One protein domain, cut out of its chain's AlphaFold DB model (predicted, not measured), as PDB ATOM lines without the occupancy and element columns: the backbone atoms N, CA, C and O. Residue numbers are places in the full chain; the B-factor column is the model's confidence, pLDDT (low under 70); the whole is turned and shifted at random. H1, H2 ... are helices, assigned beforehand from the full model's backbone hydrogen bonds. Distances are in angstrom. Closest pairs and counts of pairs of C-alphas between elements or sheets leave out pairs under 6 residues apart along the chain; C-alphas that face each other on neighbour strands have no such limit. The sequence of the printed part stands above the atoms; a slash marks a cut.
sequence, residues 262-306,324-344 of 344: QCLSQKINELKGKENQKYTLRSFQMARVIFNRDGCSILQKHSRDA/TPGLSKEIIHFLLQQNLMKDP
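Overview. This is residues 262 to 306 and 324 to 344 of the 344 residues of an uncharacterized protein of Monodon monoceros (UniProt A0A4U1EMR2). The long helix H2 and H1 form a helical hairpin, and H4 stands crosswise between it and the short H3. The printed part has 66 residues with four named helices, H1 to H4 in order, and no named strand: all helix. It is compact, with a radius of gyration of the C-alphas of 12.3 A, spanning 37 by 30 by 18 A.

Along the chain. H1 is residues 262 to 271, from C-alpha 262 at (-19.076, -8.692, -16.003). H2, residues 275 to 294, measures 29.8 A. H3 is residues 297 to 304. H4, residues 329 to 339, ends at (-24.331, -4.600, -24.487).

Arrangement. H1 and H2 touch, closest at C-alphas 271 and 281, 5.7 A, at a shallow tilt of 21 degrees, opposite ways. H4 only just touches H3, with 3 pairs of C-alphas within 8 A, the closest 299 and 332, 6.8 A. Every O i to N i+4 pair is within hydrogen-bond range in H1 and H4, 14 of 16 in H2, 3 of 4 in H3.

Size, cuts and confidence. Residues 307 to 323 are not printed; C-alphas 306 and 324 are 20.1 A apart. Residues 301 to 306, 325 and 339 to 344 have pLDDT under 70.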
ATOM      1  N   GLN A 262     -18.699  -9.617 -17.061       89.12
ATOM      2  CA  GLN A 262     -19.076  -8.692 -16.003       89.12
ATOM      3  C   GLN A 262     -20.599  -8.662 -15.834       89.12
ATOM      4  O   GLN A 262     -21.097  -8.795 -14.716       89.12
ATOM      5  N   CYS A 263     -21.337  -8.570 -16.943       89.81
ATOM      6  CA  CYS A 263     -22.795  -8.578 -16.961       89.81
ATOM      7  C   CYS A 263     -23.369  -9.875 -16.369       89.81
ATOM      8  O   CYS A 263     -24.234  -9.835 -15.491       89.81
ATOM      9  N   LEU A 264     -22.839 -11.032 -16.780       91.31
ATOM     10  CA  LEU A 264     -23.237 -12.335 -16.245       91.31
ATOM     11  C   LEU A 264     -22.919 -12.456 -14.755       91.31
ATOM     12  O   LEU A 264     -23.768 -12.891 -13.985       91.31
ATOM     13  N   SER A 265     -21.728 -12.039 -14.328       91.19
ATOM     14  CA  SER A 265     -21.309 -12.115 -12.922       91.19
ATOM     15  C   SER A 265     -22.178 -11.232 -12.033       91.19
ATOM     16  O   SER A 265     -22.621 -11.667 -10.968       91.19
ATOM     17  N   GLN A 266     -22.491 -10.018 -12.493       92.38
ATOM     18  CA  GLN A 266     -23.443  -9.141 -11.820       92.38
ATOM     19  C   GLN A 266     -24.802  -9.832 -11.690       92.38
ATOM     20  O   GLN A 266     -25.354  -9.904 -10.591       92.38
ATOM     21  N   LYS A 267     -25.318 -10.401 -12.786       92.69
ATOM     22  CA  LYS A 267     -26.636 -11.036 -12.774       92.69
ATOM     23  C   LYS A 267     -26.695 -12.272 -11.879       92.69
ATOM     24  O   LYS A 267     -27.660 -12.451 -11.146       92.69
ATOM     25  N   ILE A 268     -25.647 -13.093 -11.881       92.38
ATOM     26  CA  ILE A 268     -25.507 -14.264 -11.004       92.38
ATOM     27  C   ILE A 268     -25.521 -13.835  -9.534       92.38
ATOM     28  O   ILE A 268     -26.244 -14.426  -8.733       92.38
ATOM     29  N   ASN A 269     -24.791 -12.776  -9.182       92.44
ATOM     30  CA  ASN A 269     -24.774 -12.252  -7.816       92.44
ATOM     31  C   ASN A 269     -26.137 -11.679  -7.393       92.44
ATOM     32  O   ASN A 269     -26.551 -11.896  -6.259       92.44
ATOM     33  N   GLU A 270     -26.876 -11.027  -8.299       93.44
ATOM     34  CA  GLU A 270     -28.252 -10.562  -8.044       93.44
ATOM     35  C   GLU A 270     -29.252 -11.704  -7.817       93.44
ATOM     36  O   GLU A 270     -30.295 -11.505  -7.180       93.44
ATOM     37  N   LEU A 271     -29.004 -12.864  -8.424       91.25
ATOM     38  CA  LEU A 271     -29.850 -14.050  -8.310       91.25
ATOM     39  C   LEU A 271     -29.453 -14.924  -7.114       91.25
ATOM     40  O   LEU A 271     -30.280 -15.683  -6.604       91.25
ATOM     41  N   LYS A 272     -28.218 -14.792  -6.622       89.00
ATOM     42  CA  LYS A 272     -27.735 -15.487  -5.429       89.00
ATOM     43  C   LYS A 272     -28.577 -15.080  -4.213       89.00
ATOM     44  O   LYS A 272     -28.807 -13.905  -3.957       89.00
ATOM     45  N   GLY A 273     -29.077 -16.071  -3.474       83.50
ATOM     46  CA  GLY A 273     -29.938 -15.851  -2.303       83.50
ATOM     47  C   GLY A 273     -31.432 -15.674  -2.604       83.50
ATOM     48  O   GLY A 273     -32.223 -15.612  -1.667       83.50
ATOM     49  N   LYS A 274     -31.857 -15.653  -3.878       88.31
ATOM     50  CA  LYS A 274     -33.282 -15.676  -4.249       88.31
ATOM     51  C   LYS A 274     -33.766 -17.115  -4.415       88.31
ATOM     52  O   LYS A 274     -33.454 -17.780  -5.401       88.31
ATOM     53  N   GLU A 275     -34.561 -17.600  -3.463       79.88
ATOM     54  CA  GLU A 275     -35.020 -18.996  -3.451       79.88
ATOM     55  C   GLU A 275     -35.903 -19.366  -4.658       79.88
ATOM     56  O   GLU A 275     -35.851 -20.495  -5.144       79.88
ATOM     57  N   ASN A 276     -36.655 -18.402  -5.193       87.00
ATOM     58  CA  ASN A 276     -37.574 -18.578  -6.320       87.00
ATOM     59  C   ASN A 276     -36.920 -18.453  -7.710       87.00
ATOM     60  O   ASN A 276     -37.625 -18.514  -8.712       87.00
ATOM     61  N   GLN A 277     -35.601 -18.251  -7.794       88.25
ATOM     62  CA  GLN A 277     -34.886 -18.023  -9.060       88.25
ATOM     63  C   GLN A 277     -33.732 -19.012  -9.284       88.25
ATOM     64  O   GLN A 277     -32.789 -18.722 -10.016       88.25
ATOM     65  N   LYS A 278     -33.800 -20.200  -8.670       89.69
ATOM     66  CA  LYS A 278     -32.749 -21.229  -8.770       89.69
ATOM     67  C   LYS A 278     -32.502 -21.685 -10.211       89.69
ATOM     68  O   LYS A 278     -31.350 -21.788 -10.616       89.69
ATOM     69  N   TYR A 279     -33.566 -21.903 -10.987       89.94
ATOM     70  CA  TYR A 279     -33.453 -22.275 -12.402       89.94
ATOM     71  C   TYR A 279     -32.767 -21.172 -13.213       89.94
ATOM     72  O   TYR A 279     -31.764 -21.421 -13.868       89.94
ATOM     73  N   THR A 280     -33.235 -19.931 -13.072       91.12
ATOM     74  CA  THR A 280     -32.642 -18.759 -13.723       91.12
ATOM     75  C   THR A 280     -31.158 -18.624 -13.387       91.12
ATOM     76  O   THR A 280     -30.332 -18.481 -14.283       91.12
ATOM     77  N   LEU A 281     -30.797 -18.730 -12.103       92.38
ATOM     78  CA  LEU A 281     -29.406 -18.703 -11.648       92.38
ATOM     79  C   LEU A 281     -28.562 -19.772 -12.351       92.38
ATOM     80  O   LEU A 281     -27.490 -19.451 -12.861       92.38
ATOM     81  N   ARG A 282     -29.058 -21.014 -12.419       91.06
ATOM     82  CA  ARG A 282     -28.374 -22.120 -13.103       91.06
ATOM     83  C   ARG A 282     -28.191 -21.846 -14.590       91.06
ATOM     84  O   ARG A 282     -27.098 -22.064 -15.102       91.06
ATOM     85  N   SER A 283     -29.193 -21.282 -15.259       90.69
ATOM     86  CA  SER A 283     -29.082 -20.903 -16.669       90.69
ATOM     87  C   SER A 283     -27.999 -19.840 -16.890       90.69
ATOM     88  O   SER A 283     -27.192 -19.969 -17.807       90.69
ATOM     89  N   PHE A 284     -27.906 -18.826 -16.021       92.50
ATOM     90  CA  PHE A 284     -26.839 -17.817 -16.096       92.50
ATOM     91  C   PHE A 284     -25.448 -18.394 -15.788       92.50
ATOM     92  O   PHE A 284     -24.468 -17.999 -16.421       92.50
ATOM     93  N   GLN A 285     -25.348 -19.345 -14.857       92.62
ATOM     94  CA  GLN A 285     -24.098 -20.059 -14.574       92.62
ATOM     95  C   GLN A 285     -23.655 -20.911 -15.769       92.62
ATOM     96  O   GLN A 285     -22.489 -20.858 -16.154       92.62
ATOM     97  N   MET A 286     -24.586 -21.627 -16.405       92.44
ATOM     98  CA  MET A 286     -24.308 -22.399 -17.616       92.44
ATOM     99  C   MET A 286     -23.880 -21.497 -18.773       92.44
ATOM    100  O   MET A 286     -22.880 -21.771 -19.430       92.44
ATOM    101  N   ALA A 287     -24.563 -20.368 -18.974       91.62
ATOM    102  CA  ALA A 287     -24.170 -19.396 -19.986       91.62
ATOM    103  C   ALA A 287     -22.736 -18.898 -19.777       91.62
ATOM    104  O   ALA A 287     -21.965 -18.829 -20.731       91.62
ATOM    105  N   ARG A 288     -22.345 -18.615 -18.529       90.12
ATOM    106  CA  ARG A 288     -20.972 -18.212 -18.195       90.12
ATOM    107  C   ARG A 288     -19.952 -19.284 -18.599       90.12
ATOM    108  O   ARG A 288     -18.947 -18.940 -19.211       90.12
ATOM    109  N   VAL A 289     -20.240 -20.562 -18.340       90.00
ATOM    110  CA  VAL A 289     -19.401 -21.696 -18.774       90.00
ATOM    111  C   VAL A 289     -19.313 -21.790 -20.301       90.00
ATOM    112  O   VAL A 289     -18.220 -21.957 -20.842       90.00
ATOM    113  N   ILE A 290     -20.439 -21.645 -21.004       89.56
ATOM    114  CA  ILE A 290     -20.492 -21.704 -22.474       89.56
ATOM    115  C   ILE A 290     -19.656 -20.580 -23.088       89.56
ATOM    116  O   ILE A 290     -18.815 -20.848 -23.940       89.56
ATOM    117  N   PHE A 291     -19.809 -19.337 -22.621       87.00
ATOM    118  CA  PHE A 291     -19.013 -18.219 -23.134       87.00
ATOM    119  C   PHE A 291     -17.522 -18.370 -22.821       87.00
ATOM    120  O   PHE A 291     -16.704 -18.047 -23.680       87.00
ATOM    121  N   ASN A 292     -17.159 -18.938 -21.663       85.62
ATOM    122  CA  ASN A 292     -15.763 -19.255 -21.333       85.62
ATOM    123  C   ASN A 292     -15.137 -20.274 -22.284       85.62
ATOM    124  O   ASN A 292     -13.932 -20.218 -22.523       85.62
ATOM    125  N   ARG A 293     -15.931 -21.219 -22.795       85.00
ATOM    126  CA  ARG A 293     -15.459 -22.275 -23.696       85.00
ATOM    127  C   ARG A 293     -15.451 -21.825 -25.156       85.00
ATOM    128  O   ARG A 293     -14.448 -21.995 -25.839       85.00
ATOM    129  N   ASP A 294     -16.566 -21.261 -25.612       82.12
ATOM    130  CA  ASP A 294     -16.852 -21.022 -27.033       82.12
ATOM    131  C   ASP A 294     -16.621 -19.558 -27.453       82.12
ATOM    132  O   ASP A 294     -16.664 -19.212 -28.639       82.12
ATOM    133  N   GLY A 295     -16.374 -18.674 -26.482       82.31
ATOM    134  CA  GLY A 295     -16.293 -17.233 -26.685       82.31
ATOM    135  C   GLY A 295     -17.650 -16.588 -26.994       82.31
ATOM    136  O   GLY A 295     -18.693 -17.233 -27.078       82.31
ATOM    137  N   CYS A 296     -17.650 -15.269 -27.201       82.81
ATOM    138  CA  CYS A 296     -18.871 -14.487 -27.452       82.81
ATOM    139  C   CYS A 296     -19.303 -14.432 -28.928       82.81
ATOM    140  O   CYS A 296     -20.143 -13.608 -29.291       82.81
ATOM    141  N   SER A 297     -18.762 -15.298 -29.788       77.56
ATOM    142  CA  SER A 297     -19.087 -15.332 -31.224       77.56
ATOM    143  C   SER A 297     -20.575 -15.613 -31.493       77.56
ATOM    144  O   SER A 297     -21.132 -15.130 -32.477       77.56
ATOM    145  N   ILE A 298     -21.239 -16.323 -30.576       75.38
ATOM    146  CA  ILE A 298     -22.682 -16.605 -30.607       75.38
ATOM    147  C   ILE A 298     -23.492 -15.300 -30.583       75.38
ATOM    148  O   ILE A 298     -24.444 -15.153 -31.339       75.38
ATOM    149  N   LEU A 299     -23.074 -14.307 -29.790       76.88
ATOM    150  CA  LEU A 299     -23.760 -13.012 -29.709       76.88
ATOM    151  C   LEU A 299     -23.583 -12.182 -30.987       76.88
ATOM    152  O   LEU A 299     -24.479 -11.432 -31.361       76.88
ATOM    153  N   GLN A 300     -22.452 -12.341 -31.679       71.12
ATOM    154  CA  GLN A 300     -22.156 -11.608 -32.910       71.12
ATOM    155  C   GLN A 300     -23.009 -12.077 -34.098       71.12
ATOM    156  O   GLN A 300     -23.334 -11.279 -34.977       71.12
ATOM    157  N   LYS A 301     -23.397 -13.361 -34.126       68.12
ATOM    158  CA  LYS A 301     -24.341 -13.884 -35.126       68.12
ATOM    159  C   LYS A 301     -25.697 -13.193 -34.989       68.12
ATOM    160  O   LYS A 301     -26.189 -12.624 -35.952       68.12
ATOM    161  N   HIS A 302     -26.209 -13.125 -33.765       63.69
ATOM    162  CA  HIS A 302     -27.506 -12.514 -33.476       63.69
ATOM    163  C   HIS A 302     -27.518 -10.978 -33.577       63.69
ATOM    164  O   HIS A 302     -28.584 -10.394 -33.742       63.69
ATOM    165  N   SER A 303     -26.366 -10.297 -33.503       62.94
ATOM    166  CA  SER A 303     -26.305  -8.842 -33.717       62.94
ATOM    167  C   SER A 303     -26.356  -8.436 -35.196       62.94
ATOM    168  O   SER A 303     -26.687  -7.295 -35.502       62.94
ATOM    169  N   ARG A 304     -25.982  -9.336 -36.119       54.56
ATOM    170  CA  ARG A 304     -25.795  -9.021 -37.548       54.56
ATOM    171  C   ARG A 304     -27.076  -9.150 -38.382       54.56
ATOM    172  O   ARG A 304     -27.127  -8.618 -39.486       54.56
ATOM    173  N   ASP A 305     -28.121  -9.758 -37.828       49.62
ATOM    174  CA  ASP A 305     -29.457  -9.812 -38.440       49.62
ATOM    175  C   ASP A 305     -30.247  -8.497 -38.299       49.62
ATOM    176  O   ASP A 305     -31.354  -8.363 -38.814       49.62
ATOM    177  N   ALA A 306     -29.669  -7.481 -37.651       48.25
ATOM    178  CA  ALA A 306     -30.249  -6.148 -37.510       48.25
ATOM    179  C   ALA A 306     -29.812  -5.171 -38.627       48.25
ATOM    180  O   ALA A 306     -29.623  -3.978 -38.377       48.25
ATOM    181  N   THR A 324     -26.876 -22.949 -29.426       70.31
ATOM    182  CA  THR A 324     -25.838 -23.598 -28.624       70.31
ATOM    183  C   THR A 324     -26.538 -24.382 -27.515       70.31
ATOM    184  O   THR A 324     -27.256 -23.763 -26.722       70.31
ATOM    185  N   PRO A 325     -26.382 -25.719 -27.451       69.44
ATOM    186  CA  PRO A 325     -27.049 -26.516 -26.432       69.44
ATOM    187  C   PRO A 325     -26.727 -25.974 -25.036       69.44
ATOM    188  O   PRO A 325     -25.565 -25.739 -24.711       69.44
ATOM    189  N   GLY A 326     -27.759 -25.742 -24.224       73.94
ATOM    190  CA  GLY A 326     -27.612 -25.210 -22.866       73.94
ATOM    191  C   GLY A 326     -27.555 -23.681 -22.746       73.94
ATOM    192  O   GLY A 326     -27.524 -23.183 -21.621       73.94
ATOM    193  N   LEU A 327     -27.590 -22.926 -23.854       84.50
ATOM    194  CA  LEU A 327     -27.723 -21.465 -23.831       84.50
ATOM    195  C   LEU A 327     -29.165 -21.053 -24.149       84.50
ATOM    196  O   LEU A 327     -29.667 -21.303 -25.243       84.50
ATOM    197  N   SER A 328     -29.839 -20.413 -23.191       85.44
ATOM    198  CA  SER A 328     -31.240 -20.030 -23.367       85.44
ATOM    199  C   SER A 328     -31.404 -18.760 -24.208       85.44
ATOM    200  O   SER A 328     -30.580 -17.839 -24.145       85.44
ATOM    201  N   LYS A 329     -32.507 -18.686 -24.969       86.12
ATOM    202  CA  LYS A 329     -32.859 -17.507 -25.782       86.12
ATOM    203  C   LYS A 329     -32.992 -16.249 -24.906       86.12
ATOM    204  O   LYS A 329     -32.566 -15.172 -25.322       86.12
ATOM    205  N   GLU A 330     -33.499 -16.369 -23.670       86.12
ATOM    206  CA  GLU A 330     -33.652 -15.207 -22.778       86.12
ATOM    207  C   GLU A 330     -32.307 -14.609 -22.354       86.12
ATOM    208  O   GLU A 330     -32.192 -13.391 -22.219       86.12
ATOM    209  N   ILE A 331     -31.281 -15.442 -22.161       89.62
ATOM    210  CA  ILE A 331     -29.946 -14.971 -21.776       89.62
ATOM    211  C   ILE A 331     -29.280 -14.251 -22.942       89.62
ATOM    212  O   ILE A 331     -28.685 -13.195 -22.741       89.62
ATOM    213  N   ILE A 332     -29.413 -14.786 -24.158       88.44
ATOM    214  CA  ILE A 332     -28.908 -14.132 -25.370       88.44
ATOM    215  C   ILE A 332     -29.560 -12.755 -25.517       88.44
ATOM    216  O   ILE A 332     -28.854 -11.754 -25.634       88.44
ATOM    217  N   HIS A 333     -30.891 -12.680 -25.418       87.12
ATOM    218  CA  HIS A 333     -31.618 -11.414 -25.501       87.12
ATOM    219  C   HIS A 333     -31.203 -10.431 -24.396       87.12
ATOM    220  O   HIS A 333     -30.943  -9.260 -24.667       87.12
ATOM    221  N   PHE A 334     -31.084 -10.906 -23.152       89.44
ATOM    222  CA  PHE A 334     -30.610 -10.096 -22.029       89.44
ATOM    223  C   PHE A 334     -29.214  -9.519 -22.291       89.44
ATOM    224  O   PHE A 334     -29.002  -8.323 -22.107       89.44
ATOM    225  N   LEU A 335     -28.266 -10.339 -22.749       88.81
ATOM    226  CA  LEU A 335     -26.903  -9.892 -23.027       88.81
ATOM    227  C   LEU A 335     -26.843  -8.912 -24.194       88.81
ATOM    228  O   LEU A 335     -26.113  -7.928 -24.110       88.81
ATOM    229  N   LEU A 336     -27.614  -9.138 -25.258       83.81
ATOM    230  CA  LEU A 336     -27.701  -8.192 -26.369       83.81
ATOM    231  C   LEU A 336     -28.261  -6.848 -25.892       83.81
ATOM    232  O   LEU A 336     -27.668  -5.812 -26.170       83.81
ATOM    233  N   GLN A 337     -29.322  -6.857 -25.083       82.81
ATOM    234  CA  GLN A 337     -29.909  -5.636 -24.532       82.81
ATOM    235  C   GLN A 337     -28.940  -4.863 -23.620       82.81
ATOM    236  O   GLN A 337     -28.920  -3.635 -23.647       82.81
ATOM    237  N   GLN A 338     -28.134  -5.562 -22.816       76.50
ATOM    238  CA  GLN A 338     -27.182  -4.927 -21.896       76.50
ATOM    239  C   GLN A 338     -25.914  -4.402 -22.592       76.50
ATOM    240  O   GLN A 338     -25.302  -3.460 -22.089       76.50
ATOM    241  N   ASN A 339     -25.526  -4.990 -23.731       65.81
ATOM    242  CA  ASN A 339     -24.331  -4.600 -24.487       65.81
ATOM    243  C   ASN A 339     -24.621  -3.625 -25.651       65.81
ATOM    244  O   ASN A 339     -23.717  -2.899 -26.040       65.81
ATOM    245  N   LEU A 340     -25.850  -3.550 -26.181       57.50
ATOM    246  CA  LEU A 340     -26.219  -2.646 -27.294       57.50
ATOM    247  C   LEU A 340     -26.522  -1.194 -26.876       57.50
ATOM    248  O   LEU A 340     -26.809  -0.365 -27.733       57.50
ATOM    249  N   MET A 341     -26.472  -0.862 -25.582       49.56
ATOM    250  CA  MET A 341     -26.744   0.498 -25.079       49.56
ATOM    251  C   MET A 341     -25.617   1.089 -24.226       49.56
ATOM    252  O   MET A 341     -25.847   1.994 -23.426       49.56
ATOM    253  N   LYS A 342     -24.392   0.584 -24.382       49.50
ATOM    254  CA  LYS A 342     -23.205   1.141 -23.726       49.50
ATOM    255  C   LYS A 342     -22.086   1.358 -24.740       49.50
ATOM    256  O   LYS A 342     -21.038   0.735 -24.625       49.50
ATOM    257  N   ASP A 343     -22.317   2.239 -25.707       35.88
ATOM    258  CA  ASP A 343     -21.209   3.001 -26.285       35.88
ATOM    259  C   ASP A 343     -21.179   4.388 -25.609       35.88
ATOM    260  O   ASP A 343     -22.255   4.934 -25.334       35.88
ATOM    261  N   PRO A 344     -19.988   4.894 -25.232       44.28
ATOM    262  CA  PRO A 344     -19.801   6.129 -24.463       44.28
ATOM    263  C   PRO A 344     -20.189   7.415 -25.200       44.28
ATOM    264  O   PRO A 344     -20.070   7.462 -26.446       44.28
TER     265      PRO A 344